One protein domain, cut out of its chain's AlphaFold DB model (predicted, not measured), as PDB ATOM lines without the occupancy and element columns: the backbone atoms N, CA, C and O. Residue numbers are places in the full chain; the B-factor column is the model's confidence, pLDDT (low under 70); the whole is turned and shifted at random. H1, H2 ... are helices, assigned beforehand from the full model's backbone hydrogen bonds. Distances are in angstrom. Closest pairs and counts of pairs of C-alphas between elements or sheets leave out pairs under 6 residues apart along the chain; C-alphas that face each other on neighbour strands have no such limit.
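Overview. This is residues 2 to 98 of the 466 residues of an uncharacterized protein of Stentor coeruleus (UniProt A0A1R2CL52). What shape would one see first in this model? The helices H2 and H3 meet near their ends to make an L, whose one limb, H3, is far longer than the other, and the short helix H1 lies in the opening between them without coming near enough to either to touch. Residues 66 to 98, of which 66 to 97 belong to H3, stick out as a long free arm, and the long link of residues 14 to 31 leads from H1 to the far end of H2. What is it built of? The printed part has 97 residues with three named helices, in the order H1, H2, H3 along the chain, and no named strand; the class is all helix. How large and how dense is it? The whole is extended, with a radius of gyration of the C-alphas of 23.6 A, and its C-alphas span 72 by 38 by 21 A, an outline that is only just flat.

Arrangement. How does the first helix stand to the others? H1, residues 2 to 13, is apart from H2, residues 32 to 48, with no C-alpha of the one within 8 A of the other. H1 is apart from H3, residues 51 to 97, by the same measure. How do the second and third helices meet? H2 and H3 are close but not clearly touching, with 1 pair of C-alphas within 8 A; these closest C-alphas, of Ala 46 and Phe 54, are 7.7 A apart. Their lines are only just about perpendicular, at 72 degrees, and their centres are 37.9 A apart. What do the backbone N and O atoms show? In H1 and H3 every O i to N i+4 pair is within hydrogen-bond range, while in H2 9 of 13 are. Which stretches stand free? They are residues 28 to 33, residues 47 to 53, of which 51 to 53 belong to H3, and residues 66 to 98, of which 66 to 97 belong to H3.

Along the chain. Where does H1 run? H1 holds residues 2 to 13, from C-alpha 2 of His 2 at (-22.598, 23.580, -29.947), and measures 16.4 A from first to last C-alpha. Where is H2? It holds residues 32 to 48, from Pro 32 to Lys 48, and its C-alpha 48 is at (-14.204, 37.323, -6.671). Its first and last C-alphas are 26.0 A apart. Where does H3 begin and end? It runs from Pro 51 to Asn 97, 47 residues and 68.5 A from first to last C-alpha, ending with C-alpha 97 at (-66.772, -10.370, -22.758).

Size, cuts and confidence. How far does the printed part reach? The two C-alphas farthest apart are those of Lys 48 and Thr 98, at 73.7 A. Without the stretches that stand free, a body of 51 residues spans 33 by 24 by 18 A, with a radius of gyration of 11.8 A. Is there a cut, and how long are the links? The printed part has no cut from residue 2 to residue 98. The link from H1 to H2 is long, with 18 residues between them, and the link from H2 to H3 is tight, with 2 residues between them. Where is the confidence low? The mean pLDDT of the printed part is 74.7, with H3 at 85, H1 at 69 and H2 at 64. The 32 residues under 70 are residues 2 to 5, residue 8, residue 17, residues 19 to 42 and residues 45 to 46.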
ATOM      1  N   HIS A   2     -21.660  24.360 -30.782       50.97
ATOM      2  CA  HIS A   2     -22.598  23.580 -29.947       50.97
ATOM      3  C   HIS A   2     -22.125  23.345 -28.496       50.97
ATOM      4  O   HIS A   2     -22.919  23.441 -27.566       50.97
ATOM      5  N   SER A   3     -20.827  23.110 -28.277       58.38
ATOM      6  CA  SER A   3     -20.280  22.861 -26.933       58.38
ATOM      7  C   SER A   3     -20.413  24.058 -25.976       58.38
ATOM      8  O   SER A   3     -20.767  23.854 -24.815       58.38
ATOM      9  N   SER A   4     -20.199  25.300 -26.436       64.75
ATOM     10  CA  SER A   4     -20.278  26.470 -25.544       64.75
ATOM     11  C   SER A   4     -21.722  26.804 -25.172       64.75
ATOM     12  O   SER A   4     -21.982  27.218 -24.046       64.75
ATOM     13  N   TYR A   5     -22.670  26.560 -26.080       69.38
ATOM     14  CA  TYR A   5     -24.093  26.761 -25.824       69.38
ATOM     15  C   TYR A   5     -24.644  25.731 -24.828       69.38
ATOM     16  O   TYR A   5     -25.361  26.094 -23.898       69.38
ATOM     17  N   VAL A   6     -24.245  24.459 -24.957       71.12
ATOM     18  CA  VAL A   6     -24.604  23.398 -23.998       71.12
ATOM     19  C   VAL A   6     -24.029  23.696 -22.613       71.12
ATOM     20  O   VAL A   6     -24.737  23.558 -21.617       71.12
ATOM     21  N   PHE A   7     -22.781  24.167 -22.541       72.00
ATOM     22  CA  PHE A   7     -22.150  24.532 -21.274       72.00
ATOM     23  C   PHE A   7     -22.806  25.761 -20.624       72.00
ATOM     24  O   PHE A   7     -23.089  25.743 -19.431       72.00
ATOM     25  N   ARG A   8     -23.144  26.798 -21.404       66.38
ATOM     26  CA  ARG A   8     -23.890  27.972 -20.909       66.38
ATOM     27  C   ARG A   8     -25.282  27.604 -20.408       66.38
ATOM     28  O   ARG A   8     -25.656  28.024 -19.318       66.38
ATOM     29  N   ASN A   9     -26.015  26.775 -21.151       72.44
ATOM     30  CA  ASN A   9     -27.313  26.276 -20.704       72.44
ATOM     31  C   ASN A   9     -27.191  25.447 -19.427       72.44
ATOM     32  O   ASN A   9     -28.070  25.530 -18.580       72.44
ATOM     33  N   TYR A  10     -26.109  24.683 -19.265       75.19
ATOM     34  CA  TYR A  10     -25.842  23.951 -18.031       75.19
ATOM     35  C   TYR A  10     -25.603  24.899 -16.846       75.19
ATOM     36  O   TYR A  10     -26.265  24.743 -15.825       75.19
ATOM     37  N   LEU A  11     -24.746  25.919 -17.005       72.88
ATOM     38  CA  LEU A  11     -24.489  26.945 -15.981       72.88
ATOM     39  C   LEU A  11     -25.755  27.733 -15.606       72.88
ATOM     40  O   LEU A  11     -25.982  28.029 -14.433       72.88
ATOM     41  N   PHE A  12     -26.610  28.018 -16.587       76.50
ATOM     42  CA  PHE A  12     -27.905  28.646 -16.352       76.50
ATOM     43  C   PHE A  12     -28.863  27.719 -15.588       76.50
ATOM     44  O   PHE A  12     -29.478  28.124 -14.605       76.50
ATOM     45  N   LYS A  13     -28.952  26.443 -15.990       73.69
ATOM     46  CA  LYS A  13     -29.824  25.453 -15.335       73.69
ATOM     47  C   LYS A  13     -29.456  25.224 -13.877       73.69
ATOM     48  O   LYS A  13     -30.340  24.980 -13.063       73.69
ATOM     49  N   ILE A  14     -28.168  25.319 -13.557       72.00
ATOM     50  CA  ILE A  14     -27.681  25.211 -12.184       72.00
ATOM     51  C   ILE A  14     -27.695  26.558 -11.437       72.00
ATOM     52  O   ILE A  14     -27.142  26.638 -10.345       72.00
ATOM     53  N   GLY A  15     -28.332  27.606 -11.970       70.31
ATOM     54  CA  GLY A  15     -28.525  28.882 -11.268       70.31
ATOM     55  C   GLY A  15     -27.227  29.627 -10.958       70.31
ATOM     56  O   GLY A  15     -27.213  30.498 -10.093       70.31
ATOM     57  N   LEU A  16     -26.137  29.275 -11.644       70.50
ATOM     58  CA  LEU A  16     -24.828  29.898 -11.464       70.50
ATOM     59  C   LEU A  16     -24.751  31.277 -12.122       70.50
ATOM     60  O   LEU A  16     -23.896  32.078 -11.766       70.50
ATOM     61  N   ILE A  17     -25.641  31.545 -13.079       69.94
ATOM     62  CA  ILE A  17     -25.720  32.812 -13.800       69.94
ATOM     63  C   ILE A  17     -27.191  33.218 -13.876       69.94
ATOM     64  O   ILE A  17     -28.022  32.431 -14.337       69.94
ATOM     65  N   ASN A  18     -27.518  34.432 -13.434       70.25
ATOM     66  CA  ASN A  18     -28.862  34.988 -13.544       70.25
ATOM     67  C   ASN A  18     -29.019  35.689 -14.904       70.25
ATOM     68  O   ASN A  18     -28.085  36.334 -15.378       70.25
ATOM     69  N   TYR A  19     -30.191  35.604 -15.548       65.44
ATOM     70  CA  TYR A  19     -30.401  36.245 -16.865       65.44
ATOM     71  C   TYR A  19     -30.192  37.768 -16.823       65.44
ATOM     72  O   TYR A  19     -29.896  38.369 -17.850       65.44
ATOM     73  N   GLN A  20     -30.344  38.378 -15.646       63.16
ATOM     74  CA  GLN A  20     -30.179  39.815 -15.433       63.16
ATOM     75  C   GLN A  20     -28.712  40.252 -15.306       63.16
ATOM     76  O   GLN A  20     -28.417  41.417 -15.553       63.16
ATOM     77  N   ASP A  21     -27.800  39.327 -14.992       57.72
ATOM     78  CA  ASP A  21     -26.366  39.613 -14.838       57.72
ATOM     79  C   ASP A  21     -25.617  39.574 -16.176       57.72
ATOM     80  O   ASP A  21     -24.431  39.900 -16.250       57.72
ATOM     81  N   PHE A  22     -26.297  39.187 -17.259       60.25
ATOM     82  CA  PHE A  22     -25.747  39.359 -18.589       60.25
ATOM     83  C   PHE A  22     -25.843  40.839 -18.968       60.25
ATOM     84  O   PHE A  22     -26.957  41.357 -19.104       60.25
ATOM     85  N   PRO A  23     -24.717  41.536 -19.225       54.59
ATOM     86  CA  PRO A  23     -24.802  42.764 -19.999       54.59
ATOM     87  C   PRO A  23     -25.552  42.428 -21.293       54.59
ATOM     88  O   PRO A  23     -25.422  41.315 -21.803       54.59
ATOM     89  N   LYS A  24     -26.367  43.351 -21.813       52.78
ATOM     90  CA  LYS A  24     -26.983  43.217 -23.141       52.78
ATOM     91  C   LYS A  24     -25.851  43.074 -24.163       52.78
ATOM     92  O   LYS A  24     -25.365  44.066 -24.696       52.78
ATOM     93  N   ILE A  25     -25.364  41.854 -24.375       50.94
ATOM     94  CA  ILE A  25     -24.343  41.553 -25.363       50.94
ATOM     95  C   ILE A  25     -25.083  41.695 -26.682       50.94
ATOM     96  O   ILE A  25     -25.834  40.810 -27.079       50.94
ATOM     97  N   ILE A  26     -24.935  42.859 -27.310       49.66
ATOM     98  CA  ILE A  26     -25.345  43.076 -28.690       49.66
ATOM     99  C   ILE A  26     -24.601  42.009 -29.491       49.66
ATOM    100  O   ILE A  26     -23.373  42.038 -29.599       49.66
ATOM    101  N   GLU A  27     -25.342  41.000 -29.940       50.34
ATOM    102  CA  GLU A  27     -24.805  39.851 -30.651       50.34
ATOM    103  C   GLU A  27     -24.245  40.322 -31.990       50.34
ATOM    104  O   GLU A  27     -24.940  40.397 -32.998       50.34
ATOM    105  N   ASN A  28     -22.956  40.635 -32.022       50.75
ATOM    106  CA  ASN A  28     -22.236  40.717 -33.279       50.75
ATOM    107  C   ASN A  28     -21.870  39.276 -33.671       50.75
ATOM    108  O   ASN A  28     -20.790  38.780 -33.344       50.75
ATOM    109  N   ILE A  29     -22.834  38.579 -34.289       57.56
ATOM    110  CA  ILE A  29     -22.832  37.129 -34.595       57.56
ATOM    111  C   ILE A  29     -21.578  36.693 -35.381       57.56
ATOM    112  O   ILE A  29     -21.173  35.533 -35.325       57.56
ATOM    113  N   ASN A  30     -20.897  37.632 -36.040       64.94
ATOM    114  CA  ASN A  30     -19.799  37.348 -36.960       64.94
ATOM    115  C   ASN A  30     -18.394  37.366 -36.333       64.94
ATOM    116  O   ASN A  30     -17.427  37.111 -37.049       64.94
ATOM    117  N   ASN A  31     -18.233  37.642 -35.030       61.12
ATOM    118  CA  ASN A  31     -16.902  37.677 -34.412       61.12
ATOM    119  C   ASN A  31     -16.736  36.630 -33.290       61.12
ATOM    120  O   ASN A  31     -17.153  36.863 -32.160       61.12
ATOM    121  N   PRO A  32     -16.066  35.488 -33.535       58.22
ATOM    122  CA  PRO A  32     -15.861  34.463 -32.508       58.22
ATOM    123  C   PRO A  32     -14.967  34.933 -31.345       58.22
ATOM    124  O   PRO A  32     -15.016  34.347 -30.265       58.22
ATOM    125  N   LYS A  33     -14.182  36.010 -31.519       55.31
ATOM    126  CA  LYS A  33     -13.324  36.558 -30.455       55.31
ATOM    127  C   LYS A  33     -14.118  37.286 -29.363       55.31
ATOM    128  O   LYS A  33     -13.684  37.280 -28.213       55.31
ATOM    129  N   SER A  34     -15.295  37.843 -29.669       56.25
ATOM    130  CA  SER A  34     -16.139  38.507 -28.660       56.25
ATOM    131  C   SER A  34     -16.855  37.513 -27.731       56.25
ATOM    132  O   SER A  34     -17.191  37.866 -26.604       56.25
ATOM    133  N   GLN A  35     -17.028  36.249 -28.141       56.69
ATOM    134  CA  GLN A  35     -17.640  35.207 -27.303       56.69
ATOM    135  C   GLN A  35     -16.692  34.627 -26.241       56.69
ATOM    136  O   GLN A  35     -17.167  34.144 -25.211       56.69
ATOM    137  N   ILE A  36     -15.374  34.663 -26.474       53.78
ATOM    138  CA  ILE A  36     -14.364  34.110 -25.552       53.78
ATOM    139  C   ILE A  36     -14.128  35.064 -24.373       53.78
ATOM    140  O   ILE A  36     -14.039  34.612 -23.231       53.78
ATOM    141  N   LEU A  37     -14.142  36.378 -24.629       51.47
ATOM    142  CA  LEU A  37     -14.009  37.413 -23.596       51.47
ATOM    143  C   LEU A  37     -15.143  37.370 -22.554       51.47
ATOM    144  O   LEU A  37     -14.932  37.740 -21.404       51.47
ATOM    145  N   SER A  38     -16.324  36.850 -22.911       64.31
ATOM    146  CA  SER A  38     -17.454  36.762 -21.976       64.31
ATOM    147  C   SER A  38     -17.319  35.624 -20.955       64.31
ATOM    148  O   SER A  38     -17.957  35.684 -19.910       64.31
ATOM    149  N   LEU A  39     -16.548  34.565 -21.246       60.75
ATOM    150  CA  LEU A  39     -16.364  33.452 -20.304       60.75
ATOM    151  C   LEU A  39     -15.249  33.764 -19.304       60.75
ATOM    152  O   LEU A  39     -15.388  33.447 -18.129       60.75
ATOM    153  N   SER A  40     -14.170  34.414 -19.756       62.84
ATOM    154  CA  SER A  40     -13.083  34.837 -18.870       62.84
ATOM    155  C   SER A  40     -13.558  35.893 -17.877       62.84
ATOM    156  O   SER A  40     -13.274  35.760 -16.696       62.84
ATOM    157  N   GLN A  41     -14.365  36.866 -18.315       69.56
ATOM    158  CA  GLN A  41     -14.964  37.861 -17.418       69.56
ATOM    159  C   GLN A  41     -15.925  37.229 -16.408       69.56
ATOM    160  O   GLN A  41     -15.958  37.639 -15.254       69.56
ATOM    161  N   LEU A  42     -16.674  36.201 -16.817       67.12
ATOM    162  CA  LEU A  42     -17.582  35.475 -15.929       67.12
ATOM    163  C   LEU A  42     -16.833  34.586 -14.923       67.12
ATOM    164  O   LEU A  42     -17.277  34.408 -13.793       67.12
ATOM    165  N   LEU A  43     -15.677  34.049 -15.311       70.19
ATOM    166  CA  LEU A  43     -14.782  33.339 -14.400       70.19
ATOM    167  C   LEU A  43     -14.054  34.309 -13.463       70.19
ATOM    168  O   LEU A  43     -13.919  34.007 -12.287       70.19
ATOM    169  N   GLU A  44     -13.654  35.491 -13.928       75.00
ATOM    170  CA  GLU A  44     -13.067  36.536 -13.081       75.00
ATOM    171  C   GLU A  44     -14.057  37.073 -12.046       75.00
ATOM    172  O   GLU A  44     -13.668  37.323 -10.905       75.00
ATOM    173  N   THR A  45     -15.339  37.228 -12.395       69.75
ATOM    174  CA  THR A  45     -16.367  37.584 -11.408       69.75
ATOM    175  C   THR A  45     -16.647  36.430 -10.450       69.75
ATOM    176  O   THR A  45     -16.798  36.680  -9.258       69.75
ATOM    177  N   ALA A  46     -16.625  35.177 -10.918       65.31
ATOM    178  CA  ALA A  46     -16.754  34.003 -10.052       65.31
ATOM    179  C   ALA A  46     -15.567  33.833  -9.086       65.31
ATOM    180  O   ALA A  46     -15.776  33.430  -7.949       65.31
ATOM    181  N   ILE A  47     -14.343  34.191  -9.495       71.31
ATOM    182  CA  ILE A  47     -13.139  34.166  -8.641       71.31
ATOM    183  C   ILE A  47     -13.215  35.217  -7.519       71.31
ATOM    184  O   ILE A  47     -12.591  35.045  -6.476       71.31
ATOM    185  N   LYS A  48     -13.984  36.299  -7.707       78.06
ATOM    186  CA  LYS A  48     -14.204  37.323  -6.671       78.06
ATOM    187  C   LYS A  48     -15.244  36.919  -5.624       78.06
ATOM    188  O   LYS A  48     -15.287  37.539  -4.566       78.06
ATOM    189  N   VAL A  49     -16.089  35.930  -5.914       76.62
ATOM    190  CA  VAL A  49     -17.047  35.383  -4.944       76.62
ATOM    191  C   VAL A  49     -16.300  34.420  -4.024       76.62
ATOM    192  O   VAL A  49     -15.454  33.659  -4.491       76.62
ATOM    193  N   ASP A  50     -16.601  34.459  -2.724       84.62
ATOM    194  CA  ASP A  50     -16.019  33.534  -1.749       84.62
ATOM    195  C   ASP A  50     -16.169  32.082  -2.258       84.62
ATOM    196  O   ASP A  50     -17.293  31.657  -2.569       84.62
ATOM    197  N   PRO A  51     -15.071  31.304  -2.368       76.75
ATOM    198  CA  PRO A  51     -15.115  29.910  -2.798       76.75
ATOM    199  C   PRO A  51     -16.149  29.068  -2.041       76.75
ATOM    200  O   PRO A  51     -16.718  28.137  -2.619       76.75
ATOM    201  N   PHE A  52     -16.416  29.394  -0.772       74.50
ATOM    202  CA  PHE A  52     -17.415  28.703   0.040       74.50
ATOM    203  C   PHE A  52     -18.849  29.048  -0.366       74.50
ATOM    204  O   PHE A  52     -19.650  28.129  -0.540       74.50
ATOM    205  N   GLU A  53     -19.170  30.323  -0.606       77.12
ATOM    206  CA  GLU A  53     -20.488  30.706  -1.135       77.12
ATOM    207  C   GLU A  53     -20.732  30.101  -2.520       77.12
ATOM    208  O   GLU A  53     -21.836  29.646  -2.833       77.12
ATOM    209  N   PHE A  54     -19.695  30.070  -3.361       78.31
ATOM    210  CA  PHE A  54     -19.770  29.453  -4.678       78.31
ATOM    211  C   PHE A  54     -20.060  27.950  -4.571       78.31
ATOM    212  O   PHE A  54     -20.980  27.443  -5.221       78.31
ATOM    213  N   ALA A  55     -19.321  27.237  -3.715       72.81
ATOM    214  CA  ALA A  55     -19.537  25.816  -3.469       72.81
ATOM    215  C   ALA A  55     -20.934  25.535  -2.890       72.81
ATOM    216  O   ALA A  55     -21.585  24.575  -3.306       72.81
ATOM    217  N   GLU A  56     -21.427  26.386  -1.985       82.56
ATOM    218  CA  GLU A  56     -22.765  26.264  -1.404       82.56
ATOM    219  C   GLU A  56     -23.863  26.458  -2.458       82.56
ATOM    220  O   GLU A  56     -24.778  25.636  -2.544       82.56
ATOM    221  N   ARG A  57     -23.749  27.464  -3.337       78.25
ATOM    222  CA  ARG A  57     -24.701  27.660  -4.448       78.25
ATOM    223  C   ARG A  57     -24.707  26.476  -5.411       78.25
ATOM    224  O   ARG A  57     -25.782  26.003  -5.787       78.25
ATOM    225  N   VAL A  58     -23.531  25.960  -5.775       74.38
ATOM    226  CA  VAL A  58     -23.408  24.766  -6.630       74.38
ATOM    227  C   VAL A  58     -24.052  23.550  -5.961       74.38
ATOM    228  O   VAL A  58     -24.806  22.822  -6.606       74.38
ATOM    229  N   PHE A  59     -23.810  23.352  -4.664       80.81
ATOM    230  CA  PHE A  59     -24.378  22.241  -3.907       80.81
ATOM    231  C   PHE A  59     -25.905  22.329  -3.784       80.81
ATOM    232  O   PHE A  59     -26.600  21.348  -4.058       80.81
ATOM    233  N   LEU A  60     -26.447  23.496  -3.422       82.06
ATOM    234  CA  LEU A  60     -27.893  23.716  -3.308       82.06
ATOM    235  C   LEU A  60     -28.598  23.523  -4.651       82.06
ATOM    236  O   LEU A  60     -29.669  22.918  -4.718       82.06
ATOM    237  N   SER A  61     -27.972  23.987  -5.726       74.88
ATOM    238  CA  SER A  61     -28.480  23.808  -7.078       74.88
ATOM    239  C   SER A  61     -28.477  22.346  -7.528       74.88
ATOM    240  O   SER A  61     -29.479  21.839  -8.041       74.88
ATOM    241  N   TRP A  62     -27.382  21.628  -7.264       84.75
ATOM    242  CA  TRP A  62     -27.305  20.192  -7.509       84.75
ATOM    243  C   TRP A  62     -28.386  19.431  -6.729       84.75
ATOM    244  O   TRP A  62     -29.104  18.620  -7.316       84.75
ATOM    245  N   LYS A  63     -28.573  19.761  -5.446       83.81
ATOM    246  CA  LYS A  63     -29.608  19.168  -4.591       83.81
ATOM    247  C   LYS A  63     -31.014  19.411  -5.146       83.81
ATOM    248  O   LYS A  63     -31.802  18.472  -5.231       83.81
ATOM    249  N   LYS A  64     -31.311  20.635  -5.598       84.88
ATOM    250  CA  LYS A  64     -32.589  20.969  -6.246       84.88
ATOM    251  C   LYS A  64     -32.805  20.160  -7.531       84.88
ATOM    252  O   LYS A  64     -33.876  19.594  -7.728       84.88
ATOM    253  N   CYS A  65     -31.779  20.041  -8.376       78.12
ATOM    254  CA  CYS A  65     -31.848  19.230  -9.593       78.12
ATOM    255  C   CYS A  65     -32.080  17.740  -9.282       78.12
ATOM    256  O   CYS A  65     -32.805  17.047 -10.001       78.12
ATOM    257  N   GLU A  66     -31.489  17.225  -8.205       83.19
ATOM    258  CA  GLU A  66     -31.704  15.846  -7.777       83.19
ATOM    259  C   GLU A  66     -33.120  15.612  -7.229       83.19
ATOM    260  O   GLU A  66     -33.737  14.588  -7.543       83.19
ATOM    261  N   GLU A  67     -33.675  16.575  -6.492       87.19
ATOM    262  CA  GLU A  67     -35.073  16.560  -6.048       87.19
ATOM    263  C   GLU A  67     -36.053  16.583  -7.233       87.19
ATOM    264  O   GLU A  67     -36.988  15.778  -7.267       87.19
ATOM    265  N   GLU A  68     -35.801  17.410  -8.252       86.31
ATOM    266  CA  GLU A  68     -36.591  17.442  -9.491       86.31
ATOM    267  C   GLU A  68     -36.536  16.097 -10.235       86.31
ATOM    268  O   GLU A  68     -37.577  15.512 -10.544       86.31
ATOM    269  N   LYS A  69     -35.341  15.516 -10.424       85.31
ATOM    270  CA  LYS A  69     -35.184  14.176 -11.030       85.31
ATOM    271  C   LYS A  69     -35.857  13.074 -10.213       85.31
ATOM    272  O   LYS A  69     -36.298  12.058 -10.761       85.31
ATOM    273  N   ARG A  70     -35.886  13.207  -8.885       86.19
ATOM    274  CA  ARG A  70     -36.588  12.271  -7.999       86.19
ATOM    275  C   ARG A  70     -38.101  12.385  -8.188       86.19
ATOM    276  O   ARG A  70     -38.771  11.357  -8.269       86.19
ATOM    277  N   LEU A  71     -38.630  13.602  -8.306       88.81
ATOM    278  CA  LEU A  71     -40.043  13.853  -8.592       88.81
ATOM    279  C   LEU A  71     -40.457  13.318  -9.967       88.81
ATOM    280  O   LEU A  71     -41.478  12.637 -10.061       88.81
ATOM    281  N   GLU A  72     -39.649  13.535 -11.008       88.31
ATOM    282  CA  GLU A  72     -39.889  12.975 -12.346       88.31
ATOM    283  C   GLU A  72     -39.980  11.444 -12.311       88.31
ATOM    284  O   GLU A  72     -40.952  10.872 -12.812       88.31
ATOM    285  N   ARG A  73     -39.043  10.776 -11.622       85.62
ATOM    286  CA  ARG A  73     -39.079   9.316 -11.425       85.62
ATOM    287  C   ARG A  73     -40.347   8.856 -10.701       85.62
ATOM    288  O   ARG A  73     -40.967   7.871 -11.101       85.62
ATOM    289  N   ILE A  74     -40.779   9.568  -9.659       85.25
ATOM    290  CA  ILE A  74     -42.025   9.251  -8.938       85.25
ATOM    291  C   ILE A  74     -43.247   9.410  -9.856       85.25
ATOM    292  O   ILE A  74     -44.155   8.570  -9.833       85.25
ATOM    293  N   LEU A  75     -43.282  10.458 -10.682       88.88
ATOM    294  CA  LEU A  75     -44.354  10.675 -11.653       88.88
ATOM    295  C   LEU A  75     -44.387   9.574 -12.718       88.88
ATOM    296  O   LEU A  75     -45.469   9.100 -13.065       88.88
ATOM    297  N   GLU A  76     -43.232   9.117 -13.193       91.19
ATOM    298  CA  GLU A  76     -43.121   8.011 -14.146       91.19
ATOM    299  C   GLU A  76     -43.606   6.677 -13.548       91.19
ATOM    300  O   GLU A  76     -44.386   5.943 -14.169       91.19
ATOM    301  N   ILE A  77     -43.265   6.402 -12.284       86.88
ATOM    302  CA  ILE A  77     -43.790   5.251 -11.534       86.88
ATOM    303  C   ILE A  77     -45.317   5.349 -11.395       86.88
ATOM    304  O   ILE A  77     -46.033   4.374 -11.642       86.88
ATOM    305  N   ARG A  78     -45.859   6.528 -11.063       87.62
ATOM    306  CA  ARG A  78     -47.317   6.723 -10.982       87.62
ATOM    307  C   ARG A  78     -47.992   6.514 -12.340       87.62
ATOM    308  O   ARG A  78     -48.981   5.778 -12.395       87.62
ATOM    309  N   LYS A  79     -47.445   7.067 -13.428       90.06
ATOM    310  CA  LYS A  79     -47.954   6.877 -14.801       90.06
ATOM    311  C   LYS A  79     -47.967   5.398 -15.196       90.06
ATOM    312  O   LYS A  79     -49.002   4.889 -15.626       90.06
ATOM    313  N   SER A  80     -46.863   4.683 -14.982       85.62
ATOM    314  CA  SER A  80     -46.779   3.250 -15.291       85.62
ATOM    315  C   SER A  80     -47.734   2.410 -14.433       85.62
ATOM    316  O   SER A  80     -48.368   1.485 -14.944       85.62
ATOM    317  N   SER A  81     -47.933   2.762 -13.157       84.56
ATOM    318  CA  SER A  81     -48.906   2.087 -12.288       84.56
ATOM    319  C   SER A  81     -50.352   2.267 -12.771       84.56
ATOM    320  O   SER A  81     -51.130   1.309 -12.774       84.56
ATOM    321  N   LEU A  82     -50.708   3.467 -13.249       89.50
ATOM    322  CA  LEU A  82     -52.023   3.758 -13.818       89.50
ATOM    323  C   LEU A  82     -52.252   2.986 -15.119       89.50
ATOM    324  O   LEU A  82     -53.327   2.418 -15.301       89.50
ATOM    325  N   LEU A  83     -51.237   2.899 -15.984       90.00
ATOM    326  CA  LEU A  83     -51.303   2.094 -17.206       90.00
ATOM    327  C   LEU A  83     -51.501   0.605 -16.896       90.00
ATOM    328  O   LEU A  83     -52.366  -0.026 -17.497       90.00
ATOM    329  N   ARG A  84     -50.794   0.053 -15.900       86.94
ATOM    330  CA  ARG A  84     -50.994  -1.342 -15.459       86.94
ATOM    331  C   ARG A  84     -52.395  -1.578 -14.901       86.94
ATOM    332  O   ARG A  84     -52.994  -2.607 -15.204       86.94
ATOM    333  N   LYS A  85     -52.942  -0.636 -14.122       88.38
ATOM    334  CA  LYS A  85     -54.328  -0.714 -13.627       88.38
ATOM    335  C   LYS A  85     -55.326  -0.714 -14.785       88.38
ATOM    336  O   LYS A  85     -56.178  -1.595 -14.831       88.38
ATOM    337  N   LYS A  86     -55.174   0.201 -15.751       90.19
ATOM    338  CA  LYS A  86     -56.010   0.245 -16.962       90.19
ATOM    339  C   LYS A  86     -55.907  -1.051 -17.770       90.19
ATOM    340  O   LYS A  86     -56.931  -1.602 -18.155       90.19
ATOM    341  N   PHE A  87     -54.697  -1.580 -17.956       90.00
ATOM    342  CA  PHE A  87     -54.469  -2.834 -18.674       90.00
ATOM    343  C   PHE A  87     -55.085  -4.042 -17.957       90.00
ATOM    344  O   PHE A  87     -55.710  -4.884 -18.594       90.00
ATOM    345  N   LYS A  88     -54.989  -4.110 -16.622       90.06
ATOM    346  CA  LYS A  88     -55.628  -5.169 -15.828       90.06
ATOM    347  C   LYS A  88     -57.154  -5.098 -15.918       90.06
ATOM    348  O   LYS A  88     -57.790  -6.128 -16.117       90.06
ATOM    349  N   SER A  89     -57.734  -3.900 -15.826       89.69
ATOM    350  CA  SER A  89     -59.172  -3.700 -16.034       89.69
ATOM    351  C   SER A  89     -59.598  -4.097 -17.449       89.69
ATOM    352  O   SER A  89     -60.617  -4.761 -17.608       89.69
ATOM    353  N   PHE A  90     -58.792  -3.768 -18.462       90.56
ATOM    354  CA  PHE A  90     -59.035  -4.170 -19.845       90.56
ATOM    355  C   PHE A  90     -58.972  -5.692 -20.034       90.56
ATOM    356  O   PHE A  90     -59.853  -6.258 -20.670       90.56
ATOM    357  N   LEU A  91     -57.992  -6.380 -19.440       90.12
ATOM    358  CA  LEU A  91     -57.911  -7.844 -19.479       90.12
ATOM    359  C   LEU A  91     -59.101  -8.506 -18.779       90.12
ATOM    360  O   LEU A  91     -59.679  -9.438 -19.326       90.12
ATOM    361  N   LEU A  92     -59.500  -8.009 -17.606       90.44
ATOM    362  CA  LEU A  92     -60.679  -8.510 -16.891       90.44
ATOM    363  C   LEU A  92     -61.962  -8.295 -17.699       90.44
ATOM    364  O   LEU A  92     -62.801  -9.190 -17.779       90.44
ATOM    365  N   TRP A  93     -62.099  -7.127 -18.327       93.88
ATOM    366  CA  TRP A  93     -63.197  -6.842 -19.241       93.88
ATOM    367  C   TRP A  93     -63.173  -7.780 -20.453       93.88
ATOM    368  O   TRP A  93     -64.208  -8.339 -20.804       93.88
ATOM    369  N   LYS A  94     -61.997  -8.034 -21.041       90.38
ATOM    370  CA  LYS A  94     -61.835  -8.973 -22.155       90.38
ATOM    371  C   LYS A  94     -62.236 -10.388 -21.747       90.38
ATOM    372  O   LYS A  94     -63.000 -10.998 -22.470       90.38
ATOM    373  N   MET A  95     -61.807 -10.887 -20.586       86.06
ATOM    374  CA  MET A  95     -62.179 -12.235 -20.129       86.06
ATOM    375  C   MET A  95     -63.678 -12.385 -19.844       86.06
ATOM    376  O   MET A  95     -64.230 -13.461 -20.049       86.06
ATOM    377  N   ARG A  96     -64.350 -11.321 -19.388       86.94
ATOM    378  CA  ARG A  96     -65.808 -11.340 -19.178       86.94
ATOM    379  C   ARG A  96     -66.600 -11.285 -20.482       86.94
ATOM    380  O   ARG A  96     -67.682 -11.852 -20.540       86.94
ATOM    381  N   ASN A  97     -66.071 -10.601 -21.494       84.19
ATOM    382  CA  ASN A  97     -66.772 -10.370 -22.758       84.19
ATOM    383  C   ASN A  97     -66.275 -11.236 -23.912       84.19
ATOM    384  O   ASN A  97     -66.831 -11.147 -25.002       84.19
ATOM    385  N   THR A  98     -65.250 -12.069 -23.719       80.88
ATOM    386  CA  THR A  98     -64.910 -13.098 -24.698       80.88
ATOM    387  C   THR A  98     -66.084 -14.065 -24.758       80.88
ATOM    388  O   THR A  98     -66.316 -14.765 -23.766       80.88
TER     389      THR A  98